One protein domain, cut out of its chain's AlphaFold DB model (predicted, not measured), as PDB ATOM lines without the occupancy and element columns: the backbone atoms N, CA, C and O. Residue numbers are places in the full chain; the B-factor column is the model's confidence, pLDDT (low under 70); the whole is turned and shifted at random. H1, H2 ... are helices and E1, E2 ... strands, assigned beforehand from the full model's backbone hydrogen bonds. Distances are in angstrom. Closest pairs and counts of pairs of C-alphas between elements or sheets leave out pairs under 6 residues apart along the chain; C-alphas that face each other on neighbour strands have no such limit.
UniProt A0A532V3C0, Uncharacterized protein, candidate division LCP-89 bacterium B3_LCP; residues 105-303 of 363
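Overview. This is residues 105 to 303 of the 363 residues of an uncharacterized protein of candidate division LCP-89 bacterium B3_LCP (UniProt A0A532V3C0). Two twisted sheets, E2 E3 E4 E5 and E1 E7 E6, lie face to face as a sandwich, and the long helix H3 covers the outside of the three-stranded sheet. H3 runs on past that sheet to one end of the domain, where H1 and H2 join it in a three-helix bundle; at the other end residues 238 to 243 stick out between E4 and E5. The printed part has 199 residues with three named helices and then seven named strands, H1 H2 H3 E1 E2 E3 E4 E5 E6 E7; both sheets are antiparallel and the class is mixed. It is compact, with a radius of gyration of the C-alphas of 18.6 A, yet elongated, spanning 67 by 39 by 24 A.

Arrangement. Begin with E2, residues 198 to 205, E3, 208 to 216, E4, 226 to 235, and E5, 248 to 254: they form a meander, each strand the antiparallel neighbour of the one before. Look for N 201 and O 212 at 2.9 A, N 213 and O 231 at 2.8 A, and N 230 and O 250 at 2.9 A. The second sheet is E1, residues 179 to 187, E7, 286 to 295, and E6, 271 to 281, in that order, with N 183 and O 289 at 2.8 A and N 290 and O 276 at 2.8 A. The sheets' facing parts are 10.0 A apart centre to centre, their strands at 18 degrees. H3, residues 149 to 177, is on the second sheet at a height of 9.5 A, over E7 and E6 and slantwise to the strands, at 36 degrees to E6 on the local plane; C-alphas 177 and 294 are its closest to E7, 6.1 A. H1, residues 108 to 125, touches H3 at C-alphas 119 and 162, 6.5 A, a shallow tilt of 3 degrees, the same way. H2, residues 132 to 144, forms a helical hairpin with H3, touching residues 152 to 159 of H3 alone; C-alphas 142 and 152 are closest, 6.1 A. Every O i to N i+4 pair is within hydrogen-bond range in H2, 12 of 14 in H1 and 24 of 25 in H3.

Along the chain. Find C-alpha 108 at (442.480, 453.950, 375.662), where H1 begins; it is 26.1 A long. H3 runs 42.2 A from C-alpha 149 at (453.051, 456.024, 373.866). E6 is 31.5 A long, and E7 runs 30.1 A to C-alpha 295 at (444.806, 485.834, 404.117).

Size, cuts and confidence. The C-alphas of Asp 107 and Asp 240 are farthest apart, 66.7 A. The printed part has no cut. The links E4 to E5 and E5 to E6 are long, with 12 and 16 residues. Look for pLDDT under 70 at residues 105 to 110, 236 to 245 and 301 to 303.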
ATOM      1  N   GLY A 105     442.573 446.260 382.690       50.19
ATOM      2  CA  GLY A 105     442.690 446.307 381.226       50.19
ATOM      3  C   GLY A 105     441.821 447.355 380.524       50.19
ATOM      4  O   GLY A 105     441.126 447.007 379.581       50.19
ATOM      5  N   LEU A 106     441.872 448.613 380.976       54.78
ATOM      6  CA  LEU A 106     441.257 449.758 380.288       54.78
ATOM      7  C   LEU A 106     441.826 449.923 378.872       54.78
ATOM      8  O   LEU A 106     443.040 450.095 378.715       54.78
ATOM      9  N   ASP A 107     440.940 449.910 377.876       58.16
ATOM     10  CA  ASP A 107     441.226 450.403 376.530       58.16
ATOM     11  C   ASP A 107     441.334 451.940 376.558       58.16
ATOM     12  O   ASP A 107     440.723 452.616 377.389       58.16
ATOM     13  N   LEU A 108     442.152 452.514 375.666       61.72
ATOM     14  CA  LEU A 108     442.480 453.950 375.662       61.72
ATOM     15  C   LEU A 108     441.240 454.860 375.555       61.72
ATOM     16  O   LEU A 108     441.250 455.950 376.122       61.72
ATOM     17  N   ASP A 109     440.166 454.397 374.915       64.00
ATOM     18  CA  ASP A 109     438.939 455.172 374.693       64.00
ATOM     19  C   ASP A 109     438.157 455.460 375.992       64.00
ATOM     20  O   ASP A 109     437.483 456.484 376.095       64.00
ATOM     21  N   GLU A 110     438.288 454.621 377.028       69.00
ATOM     22  CA  GLU A 110     437.631 454.850 378.326       69.00
ATOM     23  C   GLU A 110     438.339 455.932 379.160       69.00
ATOM     24  O   GLU A 110     437.714 456.572 380.011       69.00
ATOM     25  N   PHE A 111     439.622 456.211 378.894       77.62
ATOM     26  CA  PHE A 111     440.329 457.310 379.558       77.62
ATOM     27  C   PHE A 111     439.812 458.680 379.124       77.62
ATOM     28  O   PHE A 111     439.844 459.608 379.930       77.62
ATOM     29  N   ASP A 112     439.312 458.821 377.895       81.94
ATOM     30  CA  ASP A 112     438.825 460.109 377.396       81.94
ATOM     31  C   ASP A 112     437.607 460.607 378.194       81.94
ATOM     32  O   ASP A 112     437.577 461.757 378.640       81.94
ATOM     33  N   GLU A 113     436.648 459.716 378.467       82.12
ATOM     34  CA  GLU A 113     435.460 460.022 379.274       82.12
ATOM     35  C   GLU A 113     435.838 460.372 380.721       82.12
ATOM     36  O   GLU A 113     435.344 461.351 381.282       82.12
ATOM     37  N   VAL A 114     436.750 459.606 381.328       83.12
ATOM     38  CA  VAL A 114     437.201 459.853 382.707       83.12
ATOM     39  C   VAL A 114     437.959 461.180 382.807       83.12
ATOM     40  O   VAL A 114     437.712 461.949 383.734       83.12
ATOM     41  N   ILE A 115     438.845 461.492 381.858       87.81
ATOM     42  CA  ILE A 115     439.581 462.766 381.841       87.81
ATOM     43  C   ILE A 115     438.617 463.937 381.648       87.81
ATOM     44  O   ILE A 115     438.702 464.910 382.395       87.81
ATOM     45  N   LEU A 116     437.667 463.840 380.714       86.81
ATOM     46  CA  LEU A 116     436.653 464.877 380.505       86.81
ATOM     47  C   LEU A 116     435.820 465.122 381.771       86.81
ATOM     48  O   LEU A 116     435.585 466.268 382.154       86.81
ATOM     49  N   ASN A 117     435.396 464.057 382.451       85.00
ATOM     50  CA  ASN A 117     434.648 464.180 383.698       85.00
ATOM     51  C   ASN A 117     435.490 464.824 384.809       85.00
ATOM     52  O   ASN A 117     434.976 465.670 385.543       85.00
ATOM     53  N   LEU A 118     436.782 464.483 384.906       87.88
ATOM     54  CA  LEU A 118     437.702 465.129 385.843       87.88
ATOM     55  C   LEU A 118     437.843 466.624 385.540       87.88
ATOM     56  O   LEU A 118     437.803 467.435 386.461       87.88
ATOM     57  N   GLU A 119     437.981 467.001 384.269       89.44
ATOM     58  CA  GLU A 119     438.057 468.401 383.840       89.44
ATOM     59  C   GLU A 119     436.795 469.169 384.229       89.44
ATOM     60  O   GLU A 119     436.888 470.222 384.857       89.44
ATOM     61  N   LEU A 120     435.613 468.628 383.921       87.25
ATOM     62  CA  LEU A 120     434.335 469.245 384.278       87.25
ATOM     63  C   LEU A 120     434.187 469.402 385.789       87.25
ATOM     64  O   LEU A 120     433.834 470.484 386.260       87.25
ATOM     65  N   LEU A 121     434.484 468.351 386.556       85.06
ATOM     66  CA  LEU A 121     434.476 468.416 388.014       85.06
ATOM     67  C   LEU A 121     435.422 469.519 388.490       85.06
ATOM     68  O   LEU A 121     435.065 470.351 389.318       85.06
ATOM     69  N   THR A 122     436.619 469.566 387.921       86.50
ATOM     70  CA  THR A 122     437.631 470.501 388.375       86.50
ATOM     71  C   THR A 122     437.263 471.946 388.049       86.50
ATOM     72  O   THR A 122     437.325 472.800 388.927       86.50
ATOM     73  N   TYR A 123     436.808 472.247 386.834       87.12
ATOM     74  CA  TYR A 123     436.423 473.610 386.468       87.12
ATOM     75  C   TYR A 123     435.257 474.159 387.293       87.12
ATOM     76  O   TYR A 123     435.168 475.372 387.458       87.12
ATOM     77  N   ASN A 124     434.383 473.290 387.809       82.31
ATOM     78  CA  ASN A 124     433.234 473.705 388.611       82.31
ATOM     79  C   ASN A 124     433.512 473.705 390.122       82.31
ATOM     80  O   ASN A 124     432.853 474.440 390.854       82.31
ATOM     81  N   PHE A 125     434.470 472.904 390.602       83.19
ATOM     82  CA  PHE A 125     434.670 472.669 392.037       83.19
ATOM     83  C   PHE A 125     436.107 472.887 392.530       83.19
ATOM     84  O   PHE A 125     436.411 472.543 393.675       83.19
ATOM     85  N   HIS A 126     436.988 473.495 391.726       84.75
ATOM     86  CA  HIS A 126     438.395 473.690 392.099       84.75
ATOM     87  C   HIS A 126     438.608 474.490 393.390       84.75
ATOM     88  O   HIS A 126     439.659 474.373 394.002       84.75
ATOM     89  N   GLU A 127     437.658 475.326 393.814       80.94
ATOM     90  CA  GLU A 127     437.790 476.105 395.056       80.94
ATOM     91  C   GLU A 127     437.404 475.312 396.306       80.94
ATOM     92  O   GLU A 127     437.690 475.749 397.418       80.94
ATOM     93  N   THR A 128     436.733 474.167 396.161       77.12
ATOM     94  CA  THR A 128     436.123 473.464 397.304       77.12
ATOM     95  C   THR A 128     436.608 472.030 397.482       77.12
ATOM     96  O   THR A 128     436.539 471.498 398.590       77.12
ATOM     97  N   LEU A 129     437.091 471.390 396.416       77.88
ATOM     98  CA  LEU A 129     437.475 469.985 396.438       77.88
ATOM     99  C   LEU A 129     438.975 469.795 396.271       77.88
ATOM    100  O   LEU A 129     439.576 470.301 395.328       77.88
ATOM    101  N   ASP A 130     439.536 468.952 397.134       81.94
ATOM    102  CA  ASP A 130     440.881 468.418 396.970       81.94
ATOM    103  C   ASP A 130     440.905 467.346 395.873       81.94
ATOM    104  O   ASP A 130     440.601 466.171 396.082       81.94
ATOM    105  N   ILE A 131     441.185 467.814 394.666       86.44
ATOM    106  CA  ILE A 131     441.233 467.047 393.419       86.44
ATOM    107  C   ILE A 131     442.605 466.418 393.162       86.44
ATOM    108  O   ILE A 131     442.705 465.524 392.323       86.44
ATOM    109  N   GLU A 132     443.657 466.853 393.861       89.50
ATOM    110  CA  GLU A 132     445.035 466.401 393.643       89.50
ATOM    111  C   GLU A 132     445.160 464.863 393.655       89.50
ATOM    112  O   GLU A 132     445.746 464.315 392.710       89.50
ATOM    113  N   PRO A 133     444.556 464.122 394.613       88.44
ATOM    114  CA  PRO A 133     444.615 462.662 394.608       88.44
ATOM    115  C   PRO A 133     444.041 462.038 393.332       88.44
ATOM    116  O   PRO A 133     444.531 461.002 392.883       88.44
ATOM    117  N   LEU A 134     443.026 462.663 392.725       87.25
ATOM    118  CA  LEU A 134     442.391 462.173 391.498       87.25
ATOM    119  C   LEU A 134     443.308 462.363 390.287       87.25
ATOM    120  O   LEU A 134     443.453 461.439 389.485       87.25
ATOM    121  N   PHE A 135     443.977 463.517 390.187       91.06
ATOM    122  CA  PHE A 135     444.981 463.769 389.148       91.06
ATOM    123  C   PHE A 135     446.157 462.792 389.269       91.06
ATOM    124  O   PHE A 135     446.533 462.147 388.285       91.06
ATOM    125  N   LYS A 136     446.699 462.617 390.485       90.44
ATOM    126  CA  LYS A 136     447.812 461.689 390.757       90.44
ATOM    127  C   LYS A 136     447.414 460.234 390.459       90.44
ATOM    128  O   LYS A 136     448.177 459.512 389.812       90.44
ATOM    129  N   TYR A 137     446.202 459.819 390.837       87.00
ATOM    130  CA  TYR A 137     445.667 458.491 390.521       87.00
ATOM    131  C   TYR A 137     445.530 458.261 389.010       87.00
ATOM    132  O   TYR A 137     445.996 457.238 388.500       87.00
ATOM    133  N   LEU A 138     444.929 459.207 388.281       87.94
ATOM    134  CA  LEU A 138     444.687 459.053 386.848       87.94
ATOM    135  C   LEU A 138     445.998 459.051 386.051       87.94
ATOM    136  O   LEU A 138     446.167 458.198 385.182       87.94
ATOM    137  N   ARG A 139     446.966 459.908 386.410       89.31
ATOM    138  CA  ARG A 139     448.323 459.882 385.831       89.31
ATOM    139  C   ARG A 139     448.973 458.508 385.995       89.31
ATOM    140  O   ARG A 139     449.395 457.918 385.004       89.31
ATOM    141  N   GLY A 140     448.976 457.958 387.212       87.44
ATOM    142  CA  GLY A 140     449.559 456.638 387.473       87.44
ATOM    143  C   GLY A 140     448.889 455.509 386.678       87.44
ATOM    144  O   GLY A 140     449.561 454.577 386.223       87.44
ATOM    145  N   LYS A 141     447.571 455.600 386.451       85.25
ATOM    146  CA  LYS A 141     446.830 454.652 385.604       85.25
ATOM    147  C   LYS A 141     447.171 454.790 384.121       85.25
ATOM    148  O   LYS A 141     447.381 453.763 383.481       85.25
ATOM    149  N   ILE A 142     447.272 456.011 383.595       87.06
ATOM    150  CA  ILE A 142     447.666 456.265 382.197       87.06
ATOM    151  C   ILE A 142     449.087 455.744 381.940       87.06
ATOM    152  O   ILE A 142     449.329 455.058 380.942       87.06
ATOM    153  N   ASP A 143     450.013 455.992 382.871       85.31
ATOM    154  CA  ASP A 143     451.390 455.499 382.781       85.31
ATOM    155  C   ASP A 143     451.425 453.961 382.722       85.31
ATOM    156  O   ASP A 143     452.095 453.378 381.860       85.31
ATOM    157  N   SER A 144     450.613 453.305 383.559       83.56
ATOM    158  CA  SER A 144     450.526 451.840 383.673       83.56
ATOM    159  C   SER A 144     449.688 451.151 382.582       83.56
ATOM    160  O   SER A 144     449.739 449.925 382.464       83.56
ATOM    161  N   ALA A 145     448.903 451.892 381.792       80.56
ATOM    162  CA  ALA A 145     448.021 451.325 380.769       80.56
ATOM    163  C   ALA A 145     448.809 450.634 379.639       80.56
ATOM    164  O   ALA A 145     449.964 450.963 379.371       80.56
ATOM    165  N   LYS A 146     448.207 449.680 378.927       73.19
ATOM    166  CA  LYS A 146     448.804 449.117 377.703       73.19
ATOM    167  C   LYS A 146     448.294 449.930 376.513       73.19
ATOM    168  O   LYS A 146     447.093 450.109 376.389       73.19
ATOM    169  N   GLY A 147     449.177 450.448 375.662       71.62
ATOM    170  CA  GLY A 147     448.755 451.287 374.536       71.62
ATOM    171  C   GLY A 147     449.888 452.090 373.906       71.62
ATOM    172  O   GLY A 147     451.031 452.025 374.364       71.62
ATOM    173  N   ASP A 148     449.553 452.844 372.857       80.75
ATOM    174  CA  ASP A 148     450.489 453.735 372.171       80.75
ATOM    175  C   ASP A 148     451.034 454.814 373.124       80.75
ATOM    176  O   ASP A 148     450.317 455.429 373.917       80.75
ATOM    177  N   THR A 149     452.343 455.046 373.036       83.31
ATOM    178  CA  THR A 149     453.051 456.024 373.866       83.31
ATOM    179  C   THR A 149     452.631 457.453 373.520       83.31
ATOM    180  O   THR A 149     452.644 458.310 374.404       83.31
ATOM    181  N   ASN A 150     452.236 457.732 372.271       85.81
ATOM    182  CA  ASN A 150     451.758 459.066 371.901       85.81
ATOM    183  C   ASN A 150     450.400 459.380 372.531       85.81
ATOM    184  O   ASN A 150     450.274 460.422 373.168       85.81
ATOM    185  N   THR A 151     449.430 458.466 372.468       85.00
ATOM    186  CA  THR A 151     448.111 458.679 373.090       85.00
ATOM    187  C   THR A 151     448.225 458.899 374.601       85.00
ATOM    188  O   THR A 151     447.619 459.819 375.146       85.00
ATOM    189  N   LYS A 152     449.084 458.129 375.285       87.19
ATOM    190  CA  LYS A 152     449.385 458.355 376.710       87.19
ATOM    191  C   LYS A 152     449.934 459.754 376.976       87.19
ATOM    192  O   LYS A 152     449.494 460.427 377.904       87.19
ATOM    193  N   LYS A 153     450.902 460.195 376.164       88.50
ATOM    194  CA  LYS A 153     451.485 461.538 376.279       88.50
ATOM    195  C   LYS A 153     450.432 462.623 376.075       88.50
ATOM    196  O   LYS A 153     450.482 463.620 376.786       88.50
ATOM    197  N   ASP A 154     449.494 462.434 375.154       90.50
ATOM    198  CA  ASP A 154     448.425 463.402 374.903       90.50
ATOM    199  C   ASP A 154     447.447 463.492 376.081       90.50
ATOM    200  O   ASP A 154     447.125 464.599 376.516       90.50
ATOM    201  N   TYR A 155     447.068 462.362 376.684       90.12
ATOM    202  CA  TYR A 155     446.258 462.362 377.905       90.12
ATOM    203  C   TYR A 155     446.971 463.019 379.086       90.12
ATOM    204  O   TYR A 155     446.370 463.840 379.776       90.12
ATOM    205  N   ILE A 156     448.259 462.728 379.295       89.88
ATOM    206  CA  ILE A 156     449.052 463.373 380.354       89.88
ATOM    207  C   ILE A 156     449.140 464.881 380.113       89.88
ATOM    208  O   ILE A 156     448.911 465.653 381.038       89.88
ATOM    209  N   LYS A 157     449.409 465.316 378.876       90.88
ATOM    210  CA  LYS A 157     449.437 466.744 378.524       90.88
ATOM    211  C   LYS A 157     448.098 467.421 378.791       90.88
ATOM    212  O   LYS A 157     448.082 468.542 379.285       90.88
ATOM    213  N   ARG A 158     446.984 466.762 378.466       91.94
ATOM    214  CA  ARG A 158     445.636 467.274 378.728       91.94
ATOM    215  C   ARG A 158     445.383 467.426 380.232       91.94
ATOM    216  O   ARG A 158     444.940 468.485 380.666       91.94
ATOM    217  N   LEU A 159     445.774 466.426 381.021       92.31
ATOM    218  CA  LEU A 159     445.681 466.443 382.482       92.31
ATOM    219  C   LEU A 159     446.530 467.568 383.104       92.31
ATOM    220  O   LEU A 159     446.051 468.325 383.943       92.31
ATOM    221  N   GLU A 160     447.783 467.706 382.659       91.44
ATOM    222  CA  GLU A 160     448.694 468.773 383.085       91.44
ATOM    223  C   GLU A 160     448.166 470.154 382.693       91.44
ATOM    224  O   GLU A 160     448.223 471.078 383.499       91.44
ATOM    225  N   LYS A 161     447.609 470.298 381.486       92.31
ATOM    226  CA  LYS A 161     447.014 471.552 381.020       92.31
ATOM    227  C   LYS A 161     445.815 471.955 381.876       92.31
ATOM    228  O   LYS A 161     445.750 473.105 382.301       92.31
ATOM    229  N   ALA A 162     444.902 471.028 382.161       92.81
ATOM    230  CA  ALA A 162     443.772 471.296 383.044       92.81
ATOM    231  C   ALA A 162     444.268 471.748 384.428       92.81
ATOM    232  O   ALA A 162     443.888 472.815 384.906       92.81
ATOM    233  N   ALA A 163     445.196 471.002 385.032       92.50
ATOM    234  CA  ALA A 163     445.753 471.362 386.331       92.50
ATOM    235  C   ALA A 163     446.428 472.746 386.326       92.50
ATOM    236  O   ALA A 163     446.177 473.551 387.221       92.50
ATOM    237  N   GLN A 164     447.202 473.071 385.285       91.81
ATOM    238  CA  GLN A 164     447.814 474.392 385.113       91.81
ATOM    239  C   GLN A 164     446.773 475.506 385.010       91.81
ATOM    240  O   GLN A 164     446.908 476.520 385.688       91.81
ATOM    241  N   GLU A 165     445.733 475.340 384.193       92.31
ATOM    242  CA  GLU A 165     444.680 476.350 384.045       92.31
ATOM    243  C   GLU A 165     443.955 476.608 385.368       92.31
ATOM    244  O   GLU A 165     443.663 477.752 385.717       92.31
ATOM    245  N   ILE A 166     443.679 475.549 386.125       92.12
ATOM    246  CA  ILE A 166     443.037 475.652 387.434       92.12
ATOM    247  C   ILE A 166     443.970 476.303 388.453       92.12
ATOM    248  O   ILE A 166     443.559 477.236 389.142       92.12
ATOM    249  N   SER A 167     445.233 475.890 388.497       92.56
ATOM    250  CA  SER A 167     446.238 476.481 389.378       92.56
ATOM    251  C   SER A 167     446.457 477.968 389.074       92.56
ATOM    252  O   SER A 167     446.486 478.789 389.988       92.56
ATOM    253  N   GLN A 168     446.473 478.363 387.797       92.81
ATOM    254  CA  GLN A 168     446.543 479.767 387.378       92.81
ATOM    255  C   GLN A 168     445.310 480.575 387.800       92.81
ATOM    256  O   GLN A 168     445.463 481.707 388.262       92.81
ATOM    257  N   LYS A 169     444.097 480.017 387.678       91.94
ATOM    258  CA  LYS A 169     442.864 480.673 388.155       91.94
ATOM    259  C   LYS A 169     442.895 480.889 389.664       91.94
ATOM    260  O   LYS A 169     442.630 481.997 390.125       91.94
ATOM    261  N   GLN A 170     443.262 479.853 390.418       92.38
ATOM    262  CA  GLN A 170     443.411 479.946 391.867       92.38
ATOM    263  C   GLN A 170     444.467 480.990 392.242       92.38
ATOM    264  O   GLN A 170     444.208 481.879 393.046       92.38
ATOM    265  N   LEU A 171     445.636 480.943 391.605       93.06
ATOM    266  CA  LEU A 171     446.717 481.888 391.844       93.06
ATOM    267  C   LEU A 171     446.295 483.329 391.532       93.06
ATOM    268  O   LEU A 171     446.590 484.222 392.317       93.06
ATOM    269  N   ALA A 172     445.557 483.573 390.446       92.19
ATOM    270  CA  ALA A 172     445.017 484.896 390.130       92.19
ATOM    271  C   ALA A 172     444.066 485.417 391.224       92.19
ATOM    272  O   ALA A 172     444.153 486.587 391.606       92.19
ATOM    273  N   ALA A 173     443.204 484.553 391.768       90.00
ATOM    274  CA  ALA A 173     442.332 484.907 392.885       90.00
ATOM    275  C   ALA A 173     443.138 485.242 394.152       90.00
ATOM    276  O   ALA A 173     442.888 486.267 394.786       90.00
ATOM    277  N   LEU A 174     444.150 484.439 394.488       91.81
ATOM    278  CA  LEU A 174     444.996 484.657 395.666       91.81
ATOM    279  C   LEU A 174     445.852 485.926 395.547       91.81
ATOM    280  O   LEU A 174     445.949 486.694 396.502       91.81
ATOM    281  N   ARG A 175     446.397 486.196 394.357       91.50
ATOM    282  CA  ARG A 175     447.153 487.417 394.034       91.50
ATOM    283  C   ARG A 175     446.344 488.691 394.219       91.50
ATOM    284  O   ARG A 175     446.907 489.727 394.535       91.50
ATOM    285  N   SER A 176     445.029 488.631 394.017       87.75
ATOM    286  CA  SER A 176     444.166 489.797 394.227       87.75
ATOM    287  C   SER A 176     444.006 490.171 395.706       87.75
ATOM    288  O   SER A 176     443.655 491.308 396.014       87.75
ATOM    289  N   ALA A 177     444.259 489.225 396.615       86.69
ATOM    290  CA  ALA A 177     444.027 489.366 398.048       86.69
ATOM    291  C   ALA A 177     445.314 489.432 398.885       86.69
ATOM    292  O   ALA A 177     445.239 489.598 400.103       86.69
ATOM    293  N   GLY A 178     446.479 489.267 398.260       90.69
ATOM    294  CA  GLY A 178     447.755 489.143 398.947       90.69
ATOM    295  C   GLY A 178     448.944 489.503 398.062       90.69
ATOM    296  O   GLY A 178     448.790 490.158 397.035       90.69
ATOM    297  N   GLU A 179     450.131 489.070 398.468       94.56
ATOM    298  CA  GLU A 179     451.388 489.329 397.765       94.56
ATOM    299  C   GLU A 179     451.838 488.089 396.994       94.56
ATOM    300  O   GLU A 179     451.600 486.950 397.406       94.56
ATOM    301  N   SER A 180     452.499 488.288 395.856       95.06
ATOM    302  CA  SER A 180     453.087 487.171 395.121       95.06
ATOM    303  C   SER A 180     454.303 487.576 394.313       95.06
ATOM    304  O   SER A 180     454.388 488.698 393.808       95.06
ATOM    305  N   LYS A 181     455.184 486.608 394.091       96.12
ATOM    306  CA  LYS A 181     456.326 486.737 393.193       96.12
ATOM    307  C   LYS A 181     456.530 485.447 392.422       96.12
ATOM    308  O   LYS A 181     456.191 484.363 392.897       96.12
ATOM    309  N   GLU A 182     457.047 485.582 391.209       95.44
ATOM    310  CA  GLU A 182     457.480 484.464 390.381       95.44
ATOM    311  C   GLU A 182     459.005 484.401 390.367       95.44
ATOM    312  O   GLU A 182     459.675 485.429 390.232       95.44
ATOM    313  N   TYR A 183     459.531 483.187 390.488       95.25
ATOM    314  CA  TYR A 183     460.949 482.878 390.393       95.25
ATOM    315  C   TYR A 183     461.194 481.991 389.193       95.25
ATOM    316  O   TYR A 183     460.431 481.062 388.915       95.25
ATOM    317  N   PHE A 184     462.284 482.290 388.506       95.25
ATOM    318  CA  PHE A 184     462.784 481.492 387.409       95.25
ATOM    319  C   PHE A 184     463.898 480.588 387.929       95.25
ATOM    320  O   PHE A 184     464.819 481.062 388.592       95.25
ATOM    321  N   ILE A 185     463.783 479.296 387.646       94.88
ATOM    322  CA  ILE A 185     464.728 478.263 388.054       94.88
ATOM    323  C   ILE A 185     465.295 477.648 386.780       94.88
ATOM    324  O   ILE A 185     464.558 477.030 386.010       94.88
ATOM    325  N   GLU A 186     466.596 477.799 386.568       95.12
ATOM    326  CA  GLU A 186     467.332 477.056 385.547       95.12
ATOM    327  C   GLU A 186     467.969 475.827 386.197       95.12
ATOM    328  O   GLU A 186     468.434 475.876 387.338       95.12
ATOM    329  N   PHE A 187     467.977 474.706 385.486       95.19
ATOM    330  CA  PHE A 187     468.599 473.476 385.960       95.19
ATOM    331  C   PHE A 187     469.397 472.792 384.849       95.19
ATOM    332  O   PHE A 187     469.254 473.096 383.667       95.19
ATOM    333  N   GLY A 188     470.303 471.899 385.226       92.88
ATOM    334  CA  GLY A 188     471.091 471.097 384.302       92.88
ATOM    335  C   GLY A 188     470.386 469.807 383.900       92.88
ATOM    336  O   GLY A 188     469.229 469.557 384.244       92.88
ATOM    337  N   SER A 189     471.086 468.964 383.141       87.75
ATOM    338  CA  SER A 189     470.513 467.718 382.619       87.75
ATOM    339  C   SER A 189     470.203 466.687 383.704       87.75
ATOM    340  O   SER A 189     469.327 465.848 383.498       87.75
ATOM    341  N   GLU A 190     470.898 466.737 384.843       88.50
ATOM    342  CA  GLU A 190     470.669 465.841 385.983       88.50
ATOM    343  C   GLU A 190     469.783 466.493 387.062       88.50
ATOM    344  O   GLU A 190     469.476 465.865 388.074       88.50
ATOM    345  N   GLY A 191     469.301 467.720 386.817       90.25
ATOM    346  CA  GLY A 191     468.433 468.470 387.723       90.25
ATOM    347  C   GLY A 191     469.163 469.368 388.720       90.25
ATOM    348  O   GLY A 191     468.530 469.966 389.589       90.25
ATOM    349  N   GLU A 192     470.485 469.472 388.628       92.94
ATOM    350  CA  GLU A 192     471.292 470.413 389.397       92.94
ATOM    351  C   GLU A 192     470.883 471.859 389.092       92.94
ATOM    352  O   GLU A 192     470.697 472.217 387.933       92.94
ATOM    353  N   ILE A 193     470.713 472.700 390.116       93.81
ATOM    354  CA  ILE A 193     470.308 474.097 389.908       93.81
ATOM    355  C   ILE A 193     471.459 474.879 389.275       93.81
ATOM    356  O   ILE A 193     472.596 474.837 389.748       93.81
ATOM    357  N   ILE A 194     471.146 475.612 388.211       89.75
ATOM    358  CA  ILE A 194     472.055 476.539 387.548       89.75
ATOM    359  C   ILE A 194     471.587 477.948 387.920       89.75
ATOM    360  O   ILE A 194     470.513 478.384 387.527       89.75
ATOM    361  N   GLY A 195     472.385 478.667 388.709       89.25
ATOM    362  CA  GLY A 195     472.029 480.006 389.188       89.25
ATOM    363  C   GLY A 195     471.548 480.013 390.644       89.25
ATOM    364  O   GLY A 195     472.061 479.225 391.439       89.25
ATOM    365  N   PRO A 196     470.653 480.943 391.035       90.50
ATOM    366  CA  PRO A 196     470.224 481.072 392.423       90.50
ATOM    367  C   PRO A 196     469.355 479.881 392.838       90.50
ATOM    368  O   PRO A 196     468.284 479.648 392.285       90.50
ATOM    369  N   ASP A 197     469.814 479.157 393.851       91.56
ATOM    370  CA  ASP A 197     469.074 478.105 394.548       91.56
ATOM    371  C   ASP A 197     468.308 478.641 395.767       91.56
ATOM    372  O   ASP A 197     467.466 477.942 396.328       91.56
ATOM    373  N   LYS A 198     468.566 479.894 396.159       95.50
ATOM    374  CA  LYS A 198     467.949 480.571 397.298       95.50
ATOM    375  C   LYS A 198     467.260 481.870 396.883       95.50
ATOM    376  O   LYS A 198     467.869 482.728 396.243       95.50
ATOM    377  N   PHE A 199     466.020 482.046 397.333       96.00
ATOM    378  CA  PHE A 199     465.220 483.257 397.134       96.00
ATOM    379  C   PHE A 199     464.690 483.782 398.467       96.00
ATOM    380  O   PHE A 199     464.346 483.001 399.354       96.00
ATOM    381  N   GLU A 200     464.614 485.103 398.605       95.06
ATOM    382  CA  GLU A 200     464.190 485.763 399.840       95.06
ATOM    383  C   GLU A 200     463.206 486.895 399.553       95.06
ATOM    384  O   GLU A 200     463.420 487.688 398.638       95.06
ATOM    385  N   GLU A 201     462.152 487.001 400.362       94.69
ATOM    386  CA  GLU A 201     461.158 488.071 400.263       94.69
ATOM    387  C   GLU A 201     460.734 488.580 401.627       94.69
ATOM    388  O   GLU A 201     460.693 487.840 402.606       94.69
ATOM    389  N   ASN A 202     460.346 489.849 401.666       93.38
ATOM    390  CA  ASN A 202     459.762 490.469 402.845       93.38
ATOM    391  C   ASN A 202     458.410 491.049 402.471       93.38
ATOM    392  O   ASN A 202     458.351 492.062 401.772       93.38
ATOM    393  N   TRP A 203     457.335 490.437 402.951       94.25
ATOM    394  CA  TRP A 203     455.981 490.885 402.649       94.25
ATOM    395  C   TRP A 203     455.215 491.245 403.905       94.25
ATOM    396  O   TRP A 203     455.497 490.760 405.002       94.25
ATOM    397  N   LYS A 204     454.243 492.138 403.731       90.19
ATOM    398  CA  LYS A 204     453.374 492.613 404.797       90.19
ATOM    399  C   LYS A 204     451.929 492.456 404.355       90.19
ATOM    400  O   LYS A 204     451.536 493.036 403.350       90.19
ATOM    401  N   ILE A 205     451.140 491.725 405.133       85.31
ATOM    402  CA  ILE A 205     449.682 491.719 405.013       85.31
ATOM    403  C   ILE A 205     449.129 492.256 406.331       85.31
ATOM    404  O   ILE A 205     449.564 491.865 407.411       85.31
ATOM    405  N   LYS A 206     448.209 493.225 406.236       82.31
ATOM    406  CA  LYS A 206     447.721 494.013 407.381       82.31
ATOM    407  C   LYS A 206     448.886 494.639 408.164       82.31
ATOM    408  O   LYS A 206     449.545 495.529 407.628       82.31
ATOM    409  N   ASP A 207     449.154 494.159 409.380       82.75
ATOM    410  CA  ASP A 207     450.199 494.653 410.281       82.75
ATOM    411  C   ASP A 207     451.338 493.665 410.550       82.75
ATOM    412  O   ASP A 207     452.309 494.016 411.215       82.75
ATOM    413  N   ILE A 208     451.293 492.484 409.936       84.94
ATOM    414  CA  ILE A 208     452.265 491.419 410.172       84.94
ATOM    415  C   ILE A 208     453.269 491.431 409.028       84.94
ATOM    416  O   ILE A 208     452.907 491.287 407.856       84.94
ATOM    417  N   LYS A 209     454.545 491.622 409.358       90.44
ATOM    418  CA  LYS A 209     455.644 491.492 408.401       90.44
ATOM    419  C   LYS A 209     456.211 490.088 408.490       90.44
ATOM    420  O   LYS A 209     456.467 489.591 409.583       90.44
ATOM    421  N   ARG A 210     456.448 489.465 407.342       91.50
ATOM    422  CA  ARG A 210     457.067 488.146 407.263       91.50
ATOM    423  C   ARG A 210     458.226 488.133 406.292       91.50
ATOM    424  O   ARG A 210     458.146 488.719 405.212       91.50
ATOM    425  N   HIS A 211     459.275 487.434 406.699       94.50
ATOM    426  CA  HIS A 211     460.402 487.086 405.856       94.50
ATOM    427  C   HIS A 211     460.232 485.652 405.361       94.50
ATOM    428  O   HIS A 211     460.067 484.732 406.164       94.50
ATOM    429  N   PHE A 212     460.271 485.468 404.049       96.06
ATOM    430  CA  PHE A 212     460.196 484.174 403.389       96.06
ATOM    431  C   PHE A 212     461.559 483.841 402.808       96.06
ATOM    432  O   PHE A 212     462.147 484.657 402.106       96.06
ATOM    433  N   THR A 213     462.029 482.627 403.055       96.69
ATOM    434  CA  THR A 213     463.219 482.066 402.422       96.69
ATOM    435  C   THR A 213     462.839 480.772 401.722       96.69
ATOM    436  O   THR A 213     462.299 479.862 402.351       96.69
ATOM    437  N   ILE A 214     463.134 480.683 400.431       97.06
ATOM    438  CA  ILE A 214     462.905 479.503 399.599       97.06
ATOM    439  C   ILE A 214     464.268 478.945 399.212       97.06
ATOM    440  O   ILE A 214     465.019 479.640 398.532       97.06
ATOM    441  N   ASN A 215     464.572 477.708 399.601       96.75
ATOM    442  CA  ASN A 215     465.707 476.969 399.051       96.75
ATOM    443  C   ASN A 215     465.187 475.885 398.101       96.75
ATOM    444  O   ASN A 215     464.304 475.102 398.457       96.75
ATOM    445  N   VAL A 216     465.738 475.845 396.896       96.06
ATOM    446  CA  VAL A 216     465.386 474.905 395.837       96.06
ATOM    447  C   VAL A 216     466.421 473.783 395.820       96.06
ATOM    448  O   VAL A 216     467.615 474.030 395.682       96.06
ATOM    449  N   GLY A 217     465.967 472.541 395.978       93.88
ATOM    450  CA  GLY A 217     466.832 471.369 395.858       93.88
ATOM    451  C   GLY A 217     466.956 470.867 394.416       93.88
ATOM    452  O   GLY A 217     466.450 471.466 393.471       93.88
ATOM    453  N   THR A 218     467.604 469.715 394.242       94.44
ATOM    454  CA  THR A 218     467.799 469.083 392.926       94.44
ATOM    455  C   THR A 218     466.468 468.723 392.260       94.44
ATOM    456  O   THR A 218     465.651 467.994 392.824       94.44
ATOM    457  N   VAL A 219     466.256 469.202 391.035       94.75
ATOM    458  CA  VAL A 219     465.015 469.031 390.273       94.75
ATOM    459  C   VAL A 219     464.884 467.604 389.741       94.75
ATOM    460  O   VAL A 219     465.718 467.110 388.989       94.75
ATOM    461  N   GLY A 220     463.765 466.946 390.035       92.88
ATOM    462  CA  GLY A 220     463.409 465.667 389.429       92.88
ATOM    463  C   GLY A 220     462.909 465.848 387.994       92.88
ATOM    464  O   GLY A 220     461.698 465.870 387.766       92.88
ATOM    465  N   VAL A 221     463.814 465.950 387.011       89.44
ATOM    466  CA  VAL A 221     463.477 466.248 385.598       89.44
ATOM    467  C   VAL A 221     462.503 465.229 384.991       89.44
ATOM    468  O   VAL A 221     461.587 465.594 384.251       89.44
ATOM    469  N   ALA A 222     462.649 463.939 385.306       86.12
ATOM    470  CA  ALA A 222     461.749 462.898 384.806       86.12
ATOM    471  C   ALA A 222     460.317 463.086 385.335       86.12
ATOM    472  O   ALA A 222     459.357 463.102 384.556       86.12
ATOM    473  N   GLU A 223     460.195 463.308 386.640       85.06
ATOM    474  CA  GLU A 223     458.921 463.359 387.355       85.06
ATOM    475  C   GLU A 223     458.248 464.739 387.300       85.06
ATOM    476  O   GLU A 223     457.031 464.816 387.493       85.06
ATOM    477  N   LYS A 224     459.016 465.781 386.938       91.06
ATOM    478  CA  LYS A 224     458.664 467.210 386.993       91.06
ATOM    479  C   LYS A 224     458.372 467.682 388.420       91.06
ATOM    480  O   LYS A 224     457.367 468.344 388.663       91.06
ATOM    481  N   LYS A 225     459.241 467.298 389.355       93.06
ATOM    482  CA  LYS A 225     459.120 467.640 390.776       93.06
ATOM    483  C   LYS A 225     460.262 468.536 391.200       93.06
ATOM    484  O   LYS A 225     461.412 468.258 390.863       93.06
ATOM    485  N   ILE A 226     459.949 469.566 391.970       95.00
ATOM    486  CA  ILE A 226     460.953 470.469 392.525       95.00
ATOM    487  C   ILE A 226     460.897 470.347 394.049       95.00
ATOM    488  O   ILE A 226     459.887 470.738 394.631       95.00
ATOM    489  N   PRO A 227     461.918 469.778 394.712       96.12
ATOM    490  CA  PRO A 227     461.992 469.796 396.165       96.12
ATOM    491  C   PRO A 227     462.258 471.223 396.642       96.12
ATOM    492  O   PRO A 227     463.154 471.903 396.140       96.12
ATOM    493  N   ILE A 228     461.475 471.667 397.616       96.38
ATOM    494  CA  ILE A 228     461.534 473.013 398.166       96.38
ATOM    495  C   ILE A 228     461.597 472.948 399.684       96.38
ATOM    496  O   ILE A 228     460.862 472.215 400.350       96.38
ATOM    497  N   GLU A 229     462.473 473.778 400.225       97.31
ATOM    498  CA  GLU A 229     462.501 474.125 401.628       97.31
ATOM    499  C   GLU A 229     462.019 475.562 401.804       97.31
ATOM    500  O   GLU A 229     462.676 476.510 401.373       97.31
ATOM    501  N   LEU A 230     460.879 475.724 402.467       96.50
ATOM    502  CA  LEU A 230     460.322 477.020 402.814       96.50
ATOM    503  C   LEU A 230     460.587 477.307 404.290       96.50
ATOM    504  O   LEU A 230     460.170 476.541 405.159       96.50
ATOM    505  N   THR A 231     461.232 478.433 404.571       95.94
ATOM    506  CA  THR A 231     461.359 478.985 405.921       95.94
ATOM    507  C   THR A 231     460.605 480.305 405.999       95.94
ATOM    508  O   THR A 231     460.768 481.164 405.135       95.94
ATOM    509  N   VAL A 232     459.769 480.462 407.024       94.06
ATOM    510  CA  VAL A 232     458.989 481.678 407.268       94.06
ATOM    511  C   VAL A 232     459.293 482.202 408.665       94.06
ATOM    512  O   VAL A 232     459.117 481.476 409.645       94.06
ATOM    513  N   CYS A 233     459.716 483.460 408.751       90.88
ATOM    514  CA  CYS A 233     459.957 484.163 410.009       90.88
ATOM    515  C   CYS A 233     458.961 485.319 410.150       90.88
ATOM    516  O   CYS A 233     458.812 486.122 409.225       90.88
ATOM    517  N   THR A 234     458.301 485.422 411.302       87.62
ATOM    518  CA  THR A 234     457.484 486.590 411.648       87.62
ATOM    519  C   THR A 234     458.414 487.684 412.174       87.62
ATOM    520  O   THR A 234     459.181 487.457 413.102       87.62
ATOM    521  N   LEU A 235     458.410 488.849 411.527       79.50
ATOM    522  CA  LEU A 235     459.210 490.005 411.926       79.50
ATOM    523  C   LEU A 235     458.322 490.905 412.790       79.50
ATOM    524  O   LEU A 235     457.561 491.718 412.253       79.50
ATOM    525  N   ASP A 236     458.380 490.735 414.110       69.25
ATOM    526  CA  ASP A 236     457.574 491.534 415.033       69.25
ATOM    527  C   ASP A 236     457.889 493.034 414.917       69.25
ATOM    528  O   ASP A 236     459.036 493.462 414.781       69.25
ATOM    529  N   GLN A 237     456.831 493.852 414.943       54.25
ATOM    530  CA  GLN A 237     456.920 495.319 414.976       54.25
ATOM    531  C   GLN A 237     456.771 495.902 416.393       54.25
ATOM    532  O   GLN A 237     456.569 497.109 416.513       54.25
ATOM    533  N   LEU A 238     456.843 495.105 417.462       48.19
ATOM    534  CA  LEU A 238     456.613 495.596 418.824       48.19
ATOM    535  C   LEU A 238     457.734 495.139 419.756       48.19
ATOM    536  O   LEU A 238     457.901 493.952 420.000       48.19
ATOM    537  N   GLU A 239     458.469 496.116 420.287       50.72
ATOM    538  CA  GLU A 239     459.602 495.995 421.218       50.72
ATOM    539  C   GLU A 239     459.254 495.330 422.576       50.72
ATOM    540  O   GLU A 239     460.098 495.311 423.464       50.72
ATOM    541  N   ASP A 240     458.053 494.756 422.742       48.03
ATOM    542  CA  ASP A 240     457.489 494.345 424.038       48.03
ATOM    543  C   ASP A 240     456.944 492.894 424.092       48.03
ATOM    544  O   ASP A 240     456.309 492.523 425.081       48.03
ATOM    545  N   ILE A 241     457.158 492.052 423.070       51.12
ATOM    546  CA  ILE A 241     456.763 490.627 423.117       51.12
ATOM    547  C   ILE A 241     458.019 489.768 423.320       51.12
ATOM    548  O   ILE A 241     458.856 489.653 422.434       51.12
ATOM    549  N   GLU A 242     458.158 489.173 424.509       50.47
ATOM    550  CA  GLU A 242     459.306 488.336 424.918       50.47
ATOM    551  C   GLU A 242     459.373 486.957 424.220       50.47
ATOM    552  O   GLU A 242     460.294 486.181 424.476       50.47
ATOM    553  N   GLU A 243     458.435 486.633 423.329       54.69
ATOM    554  CA  GLU A 243     458.378 485.349 422.623       54.69
ATOM    555  C   GLU A 243     458.456 485.560 421.103       54.69
ATOM    556  O   GLU A 243     457.436 485.699 420.434       54.69
ATOM    557  N   GLU A 244     459.674 485.557 420.547       61.78
ATOM    558  CA  GLU A 244     459.870 485.413 419.099       61.78
ATOM    559  C   GLU A 244     459.255 484.072 418.650       61.78
ATOM    560  O   GLU A 244     459.706 483.001 419.073       61.78
ATOM    561  N   GLU A 245     458.221 484.105 417.796       68.00
ATOM    562  CA  GLU A 245     457.690 482.879 417.190       68.00
ATOM    563  C   GLU A 245     458.834 482.157 416.447       68.00
ATOM    564  O   GLU A 245     459.472 482.753 415.570       68.00
ATOM    565  N   PRO A 246     459.112 480.873 416.750       79.00
ATOM    566  CA  PRO A 246     460.205 480.166 416.104       79.00
ATOM    567  C   PRO A 246     459.957 480.074 414.592       79.00
ATOM    568  O   PRO A 246     458.815 479.877 414.160       79.00
ATOM    569  N   PRO A 247     461.017 480.159 413.769       85.81
ATOM    570  CA  PRO A 247     460.880 480.131 412.323       85.81
ATOM    571  C   PRO A 247     460.208 478.835 411.878       85.81
ATOM    572  O   PRO A 247     460.624 477.725 412.233       85.81
ATOM    573  N   LYS A 248     459.163 478.966 411.063       90.44
ATOM    574  CA  LYS A 248     458.439 477.819 410.529       90.44
ATOM    575  C   LYS A 248     459.157 477.299 409.294       90.44
ATOM    576  O   LYS A 248     459.146 477.948 408.252       90.44
ATOM    577  N   ARG A 249     459.748 476.111 409.408       93.56
ATOM    578  CA  ARG A 249     460.441 475.417 408.315       93.56
ATOM    579  C   ARG A 249     459.607 474.243 407.809       93.56
ATOM    580  O   ARG A 249     459.182 473.405 408.603       93.56
ATOM    581  N   VAL A 250     459.386 474.173 406.501       94.44
ATOM    582  CA  VAL A 250     458.613 473.112 405.843       94.44
ATOM    583  C   VAL A 250     459.377 472.611 404.621       94.44
ATOM    584  O   VAL A 250     459.871 473.404 403.824       94.44
ATOM    585  N   LEU A 251     459.469 471.289 404.484       94.81
ATOM    586  CA  LEU A 251     460.099 470.600 403.359       94.81
ATOM    587  C   LEU A 251     459.020 469.855 402.578       94.81
ATOM    588  O   LEU A 251     458.300 469.041 403.159       94.81
ATOM    589  N   PHE A 252     458.906 470.131 401.286       94.62
ATOM    590  CA  PHE A 252     457.916 469.502 400.413       94.62
ATOM    591  C   PHE A 252     458.390 469.521 398.959       94.62
ATOM    592  O   PHE A 252     459.460 470.035 398.649       94.62
ATOM    593  N   HIS A 253     457.618 468.912 398.066       93.81
ATOM    594  CA  HIS A 253     457.878 468.944 396.630       93.81
ATOM    595  C   HIS A 253     456.756 469.717 395.959       93.81
ATOM    596  O   HIS A 253     455.625 469.648 396.424       93.81
ATOM    597  N   VAL A 254     457.085 470.425 394.885       93.50
ATOM    598  CA  VAL A 254     456.126 471.190 394.095       93.50
ATOM    599  C   VAL A 254     456.018 470.586 392.698       93.50
ATOM    600  O   VAL A 254     457.022 470.359 392.013       93.50
ATOM    601  N   GLU A 255     454.781 470.297 392.308       92.31
ATOM    602  CA  GLU A 255     454.361 469.603 391.095       92.31
ATOM    603  C   GLU A 255     453.174 470.326 390.430       92.31
ATOM    604  O   GLU A 255     452.575 471.250 390.975       92.31
ATOM    605  N   TYR A 256     452.782 469.885 389.230       89.31
ATOM    606  CA  TYR A 256     451.657 470.486 388.497       89.31
ATOM    607  C   TYR A 256     450.277 470.261 389.109       89.31
ATOM    608  O   TYR A 256     449.332 470.943 388.721       89.31
ATOM    609  N   PHE A 257     450.139 469.279 389.995       91.62
ATOM    610  CA  PHE A 257     448.852 468.916 390.589       91.62
ATOM    611  C   PHE A 257     448.670 469.488 391.988       91.62
ATOM    612  O   PHE A 257     447.674 469.169 392.629       91.62
ATOM    613  N   ASP A 258     449.602 470.319 392.443       90.81
ATOM    614  CA  ASP A 258     449.520 470.944 393.752       90.81
ATOM    615  C   ASP A 258     448.784 472.287 393.586       90.81
ATOM    616  O   ASP A 258     449.185 473.171 392.816       90.81
ATOM    617  N   PHE A 259     447.632 472.410 394.250       92.50
ATOM    618  CA  PHE A 259     446.682 473.508 394.050       92.50
ATOM    619  C   PHE A 259     446.708 474.478 395.241       92.50
ATOM    620  O   PHE A 259     446.321 474.081 396.343       92.50
ATOM    621  N   PRO A 260     447.075 475.762 395.064       91.88
ATOM    622  CA  PRO A 260     447.419 476.657 396.178       91.88
ATOM    623  C   PRO A 260     446.271 476.985 397.141       91.88
ATOM    624  O   PRO A 260     446.509 477.297 398.311       91.88
ATOM    625  N   MET A 261     445.011 476.930 396.694       89.25
ATOM    626  CA  MET A 261     443.877 477.166 397.601       89.25
ATOM    627  C   MET A 261     443.697 476.038 398.623       89.25
ATOM    628  O   MET A 261     443.050 476.256 399.649       89.25
ATOM    629  N   ILE A 262     444.249 474.852 398.358       85.94
ATOM    630  CA  ILE A 262     444.068 473.645 399.173       85.94
ATOM    631  C   ILE A 262     445.393 473.222 399.795       85.94
ATOM    632  O   ILE A 262     445.450 473.043 401.010       85.94
ATOM    633  N   ASP A 263     446.441 473.114 398.981       87.75
ATOM    634  CA  ASP A 263     447.794 472.806 399.422       87.75
ATOM    635  C   ASP A 263     448.551 474.107 399.714       87.75
ATOM    636  O   ASP A 263     449.069 474.795 398.831       87.75
ATOM    637  N   ASN A 264     448.516 474.507 400.982       92.38
ATOM    638  CA  ASN A 264     449.187 475.697 401.479       92.38
ATOM    639  C   ASN A 264     449.727 475.478 402.889       92.38
ATOM    640  O   ASN A 264     449.215 474.700 403.696       92.38
ATOM    641  N   VAL A 265     450.758 476.247 403.215       92.00
ATOM    642  CA  VAL A 265     451.312 476.327 404.556       92.00
ATOM    643  C   VAL A 265     450.536 477.382 405.333       92.00
ATOM    644  O   VAL A 265     450.615 478.580 405.056       92.00
ATOM    645  N   ARG A 266     449.802 476.926 406.350       90.38
ATOM    646  CA  ARG A 266     449.150 477.809 407.326       90.38
ATOM    647  C   ARG A 266     450.181 478.520 408.188       90.38
ATOM    648  O   ARG A 266     451.131 477.887 408.644       90.38
ATOM    649  N   LEU A 267     449.970 479.793 408.462       89.12
ATOM    650  CA  LEU A 267     450.800 480.625 409.325       89.12
ATOM    651  C   LEU A 267     449.954 481.138 410.501       89.12
ATOM    652  O   LEU A 267     448.751 480.875 410.567       89.12
ATOM    653  N   SER A 268     450.580 481.834 411.449       83.69
ATOM    654  CA  SER A 268     449.872 482.493 412.553       83.69
ATOM    655  C   SER A 268     448.885 483.554 412.033       83.69
ATOM    656  O   SER A 268     448.997 484.028 410.897       83.69
ATOM    657  N   GLN A 269     447.892 483.914 412.853       82.62
ATOM    658  CA  GLN A 269     446.917 484.983 412.567       82.62
ATOM    659  C   GLN A 269     446.080 484.765 411.287       82.62
ATOM    660  O   GLN A 269     445.744 485.707 410.570       82.62
ATOM    661  N   ASN A 270     445.717 483.504 411.011       84.75
ATOM    662  CA  ASN A 270     444.891 483.102 409.869       84.75
ATOM    663  C   ASN A 270     445.441 483.581 408.512       84.75
ATOM    664  O   ASN A 270     444.692 483.983 407.624       84.75
ATOM    665  N   GLU A 271     446.757 483.547 408.336       89.75
ATOM    666  CA  GLU A 271     447.423 483.835 407.066       89.75
ATOM    667  C   GLU A 271     448.059 482.571 406.494       89.75
ATOM    668  O   GLU A 271     448.245 481.568 407.186       89.75
ATOM    669  N   ARG A 272     448.340 482.578 405.194       92.88
ATOM    670  CA  ARG A 272     448.777 481.390 404.462       92.88
ATOM    671  C   ARG A 272     449.766 481.753 403.389       92.88
ATOM    672  O   ARG A 272     449.717 482.844 402.831       92.88
ATOM    673  N   CYS A 273     450.620 480.802 403.060       95.12
ATOM    674  CA  CYS A 273     451.458 480.891 401.880       95.12
ATOM    675  C   CYS A 273     451.459 479.575 401.111       95.12
ATOM    676  O   CYS A 273     451.235 478.511 401.684       95.12
ATOM    677  N   ALA A 274     451.698 479.650 399.810       95.31
ATOM    678  CA  ALA A 274     451.837 478.490 398.943       95.31
ATOM    679  C   ALA A 274     452.943 478.741 397.921       95.31
ATOM    680  O   ALA A 274     453.194 479.887 397.541       95.31
ATOM    681  N   ILE A 275     453.586 477.665 397.472       95.94
ATOM    682  CA  ILE A 275     454.514 477.696 396.344       95.94
ATOM    683  C   ILE A 275     453.949 476.796 395.258       95.94
ATOM    684  O   ILE A 275     453.605 475.650 395.521       95.94
ATOM    685  N   VAL A 276     453.843 477.331 394.047       95.12
ATOM    686  CA  VAL A 276     453.137 476.687 392.937       95.12
ATOM    687  C   VAL A 276     454.047 476.573 391.729       95.12
ATOM    688  O   VAL A 276     454.679 477.560 391.358       95.12
ATOM    689  N   LEU A 277     454.061 475.413 391.066       95.06
ATOM    690  CA  LEU A 277     454.712 475.248 389.767       95.06
ATOM    691  C   LEU A 277     453.847 475.870 388.667       95.06
ATOM    692  O   LEU A 277     452.803 475.329 388.307       95.06
ATOM    693  N   THR A 278     454.279 476.993 388.097       92.69
ATOM    694  CA  THR A 278     453.539 477.661 387.016       92.69
ATOM    695  C   THR A 278     453.989 477.184 385.640       92.69
ATOM    696  O   THR A 278     453.164 477.032 384.736       92.69
ATOM    697  N   HIS A 279     455.281 476.896 385.472       92.69
ATOM    698  CA  HIS A 279     455.843 476.411 384.215       92.69
ATOM    699  C   HIS A 279     456.975 475.408 384.449       92.69
ATOM    700  O   HIS A 279     457.714 475.516 385.420       92.69
ATOM    701  N   PHE A 280     457.129 474.442 383.543       93.00
ATOM    702  CA  PHE A 280     458.205 473.453 383.570       93.00
ATOM    703  C   PHE A 280     458.512 473.022 382.137       93.00
ATOM    704  O   PHE A 280     457.713 472.339 381.490       93.00
ATOM    705  N   ASN A 281     459.686 473.396 381.646       91.38
ATOM    706  CA  ASN A 281     460.157 473.061 380.316       91.38
ATOM    707  C   ASN A 281     461.388 472.151 380.400       91.38
ATOM    708  O   ASN A 281     462.482 472.577 380.762       91.38
ATOM    709  N   LYS A 282     461.201 470.885 380.010       88.25
ATOM    710  CA  LYS A 282     462.278 469.886 379.952       88.25
ATOM    711  C   LYS A 282     463.290 470.149 378.839       88.25
ATOM    712  O   LYS A 282     464.421 469.717 378.957       88.25
ATOM    713  N   GLU A 283     462.884 470.782 377.741       88.19
ATOM    714  CA  GLU A 283     463.758 470.986 376.577       88.19
ATOM    715  C   GLU A 283     464.691 472.180 376.783       88.19
ATOM    716  O   GLU A 283     465.826 472.179 376.316       88.19
ATOM    717  N   GLN A 284     464.207 473.191 377.506       89.69
ATOM    718  CA  GLN A 284     464.959 474.399 377.848       89.69
ATOM    719  C   GLN A 284     465.575 474.345 379.254       89.69
ATOM    720  O   GLN A 284     466.157 475.335 379.684       89.69
ATOM    721  N   ASN A 285     465.413 473.220 379.963       93.00
ATOM    722  CA  ASN A 285     465.807 473.002 381.357       93.00
ATOM    723  C   ASN A 285     465.481 474.176 382.294       93.00
ATOM    724  O   ASN A 285     466.335 474.676 383.028       93.00
ATOM    725  N   ASN A 286     464.234 474.633 382.246       94.31
ATOM    726  CA  ASN A 286     463.777 475.710 383.107       94.31
ATOM    727  C   ASN A 286     462.421 475.406 383.740       94.31
ATOM    728  O   ASN A 286     461.621 474.613 383.237       94.31
ATOM    729  N   ALA A 287     462.173 476.033 384.878       94.88
ATOM    730  CA  ALA A 287     460.901 476.009 385.567       94.88
ATOM    731  C   ALA A 287     460.598 477.385 386.150       94.88
ATOM    732  O   ALA A 287     461.489 478.178 386.444       94.88
ATOM    733  N   MET A 288     459.313 477.660 386.325       95.25
ATOM    734  CA  MET A 288     458.838 478.831 387.036       95.25
ATOM    735  C   MET A 288     458.008 478.384 388.220       95.25
ATOM    736  O   MET A 288     457.087 477.578 388.071       95.25
ATOM    737  N   ILE A 289     458.331 478.935 389.384       95.81
ATOM    738  CA  ILE A 289     457.530 478.775 390.592       95.81
ATOM    739  C   ILE A 289     456.975 480.130 391.012       95.81
ATOM    740  O   ILE A 289     457.601 481.163 390.781       95.81
ATOM    741  N   SER A 290     455.812 480.142 391.652       96.25
ATOM    742  CA  SER A 290     455.269 481.346 392.272       96.25
ATOM    743  C   SER A 290     455.084 481.131 393.762       96.25
ATOM    744  O   SER A 290     454.381 480.205 394.159       96.25
ATOM    745  N   LEU A 291     455.691 482.000 394.569       96.75
ATOM    746  CA  LEU A 291     455.342 482.150 395.975       96.75
ATOM    747  C   LEU A 291     454.150 483.102 396.060       96.75
ATOM    748  O   LEU A 291     454.174 484.187 395.475       96.75
ATOM    749  N   VAL A 292     453.122 482.700 396.799       96.00
ATOM    750  CA  VAL A 292     451.960 483.532 397.108       96.00
ATOM    751  C   VAL A 292     451.729 483.544 398.609       96.00
ATOM    752  O   VAL A 292     451.806 482.508 399.264       96.00
ATOM    753  N   TYR A 293     451.447 484.722 399.149       95.62
ATOM    754  CA  TYR A 293     451.146 484.970 400.550       95.62
ATOM    755  C   TYR A 293     449.808 485.692 400.637       95.62
ATOM    756  O   TYR A 293     449.617 486.702 399.970       95.62
ATOM    757  N   PHE A 294     448.861 485.158 401.401       93.56
ATOM    758  CA  PHE A 294     447.469 485.597 401.351       93.56
ATOM    759  C   PHE A 294     446.728 485.344 402.674       93.56
ATOM    760  O   PHE A 294     447.115 484.468 403.456       93.56
ATOM    761  N   PRO A 295     445.635 486.078 402.946       90.44
ATOM    762  CA  PRO A 295     444.806 485.834 404.117       90.44
ATOM    763  C   PRO A 295     443.986 484.548 403.963       90.44
ATOM    764  O   PRO A 295     443.446 484.237 402.900       90.44
ATOM    765  N   GLY A 296     443.817 483.815 405.059       85.19
ATOM    766  CA  GLY A 296     443.162 482.511 405.098       85.19
ATOM    767  C   GLY A 296     441.689 482.511 404.699       85.19
ATOM    768  O   GLY A 296     441.155 481.455 404.377       85.19
ATOM    769  N   SER A 297     441.040 483.676 404.632       80.94
ATOM    770  CA  SER A 297     439.691 483.822 404.072       80.94
ATOM    771  C   SER A 297     439.595 483.464 402.585       80.94
ATOM    772  O   SER A 297     438.493 483.184 402.123       80.94
ATOM    773  N   HIS A 298     440.717 483.469 401.856       80.94
ATOM    774  CA  HIS A 298     440.789 483.115 400.432       80.94
ATOM    775  C   HIS A 298     441.246 481.671 400.184       80.94
ATOM    776  O   HIS A 298     441.342 481.253 399.032       80.94
ATOM    777  N   ALA A 299     441.529 480.896 401.236       80.00
ATOM    778  CA  ALA A 299     441.753 479.461 401.094       80.00
ATOM    779  C   ALA A 299     440.433 478.709 400.870       80.00
ATOM    780  O   ALA A 299     439.346 479.207 401.168       80.00
ATOM    781  N   SER A 300     440.547 477.490 400.347       71.06
ATOM    782  CA  SER A 300     439.420 476.611 400.050       71.06
ATOM    783  C   SER A 300     438.496 476.377 401.252       71.06
ATOM    784  O   SER A 300     438.928 476.271 402.401       71.06
ATOM    785  N   LEU A 301     437.209 476.186 400.950       63.00
ATOM    786  CA  LEU A 301     436.132 475.838 401.887       63.00
ATOM    787  C   LEU A 301     436.328 474.504 402.632       63.00
ATOM    788  O   LEU A 301     435.544 474.198 403.524       63.00
ATOM    789  N   LYS A 302     437.356 473.707 402.302       59.12
ATOM    790  CA  LYS A 302     437.677 472.440 402.986       59.12
ATOM    791  C   LYS A 302     437.908 472.616 404.493       59.12
ATOM    792  O   LYS A 302     437.762 471.661 405.257       59.12
ATOM    793  N   GLU A 303     438.307 473.805 404.934       53.38
ATOM    794  CA  GLU A 303     438.779 474.015 406.294       53.38
ATOM    795  C   GLU A 303     437.765 474.739 407.176       53.38
ATOM    796  O   GLU A 303     437.395 475.891 406.946       53.38
TER     797      GLU A 303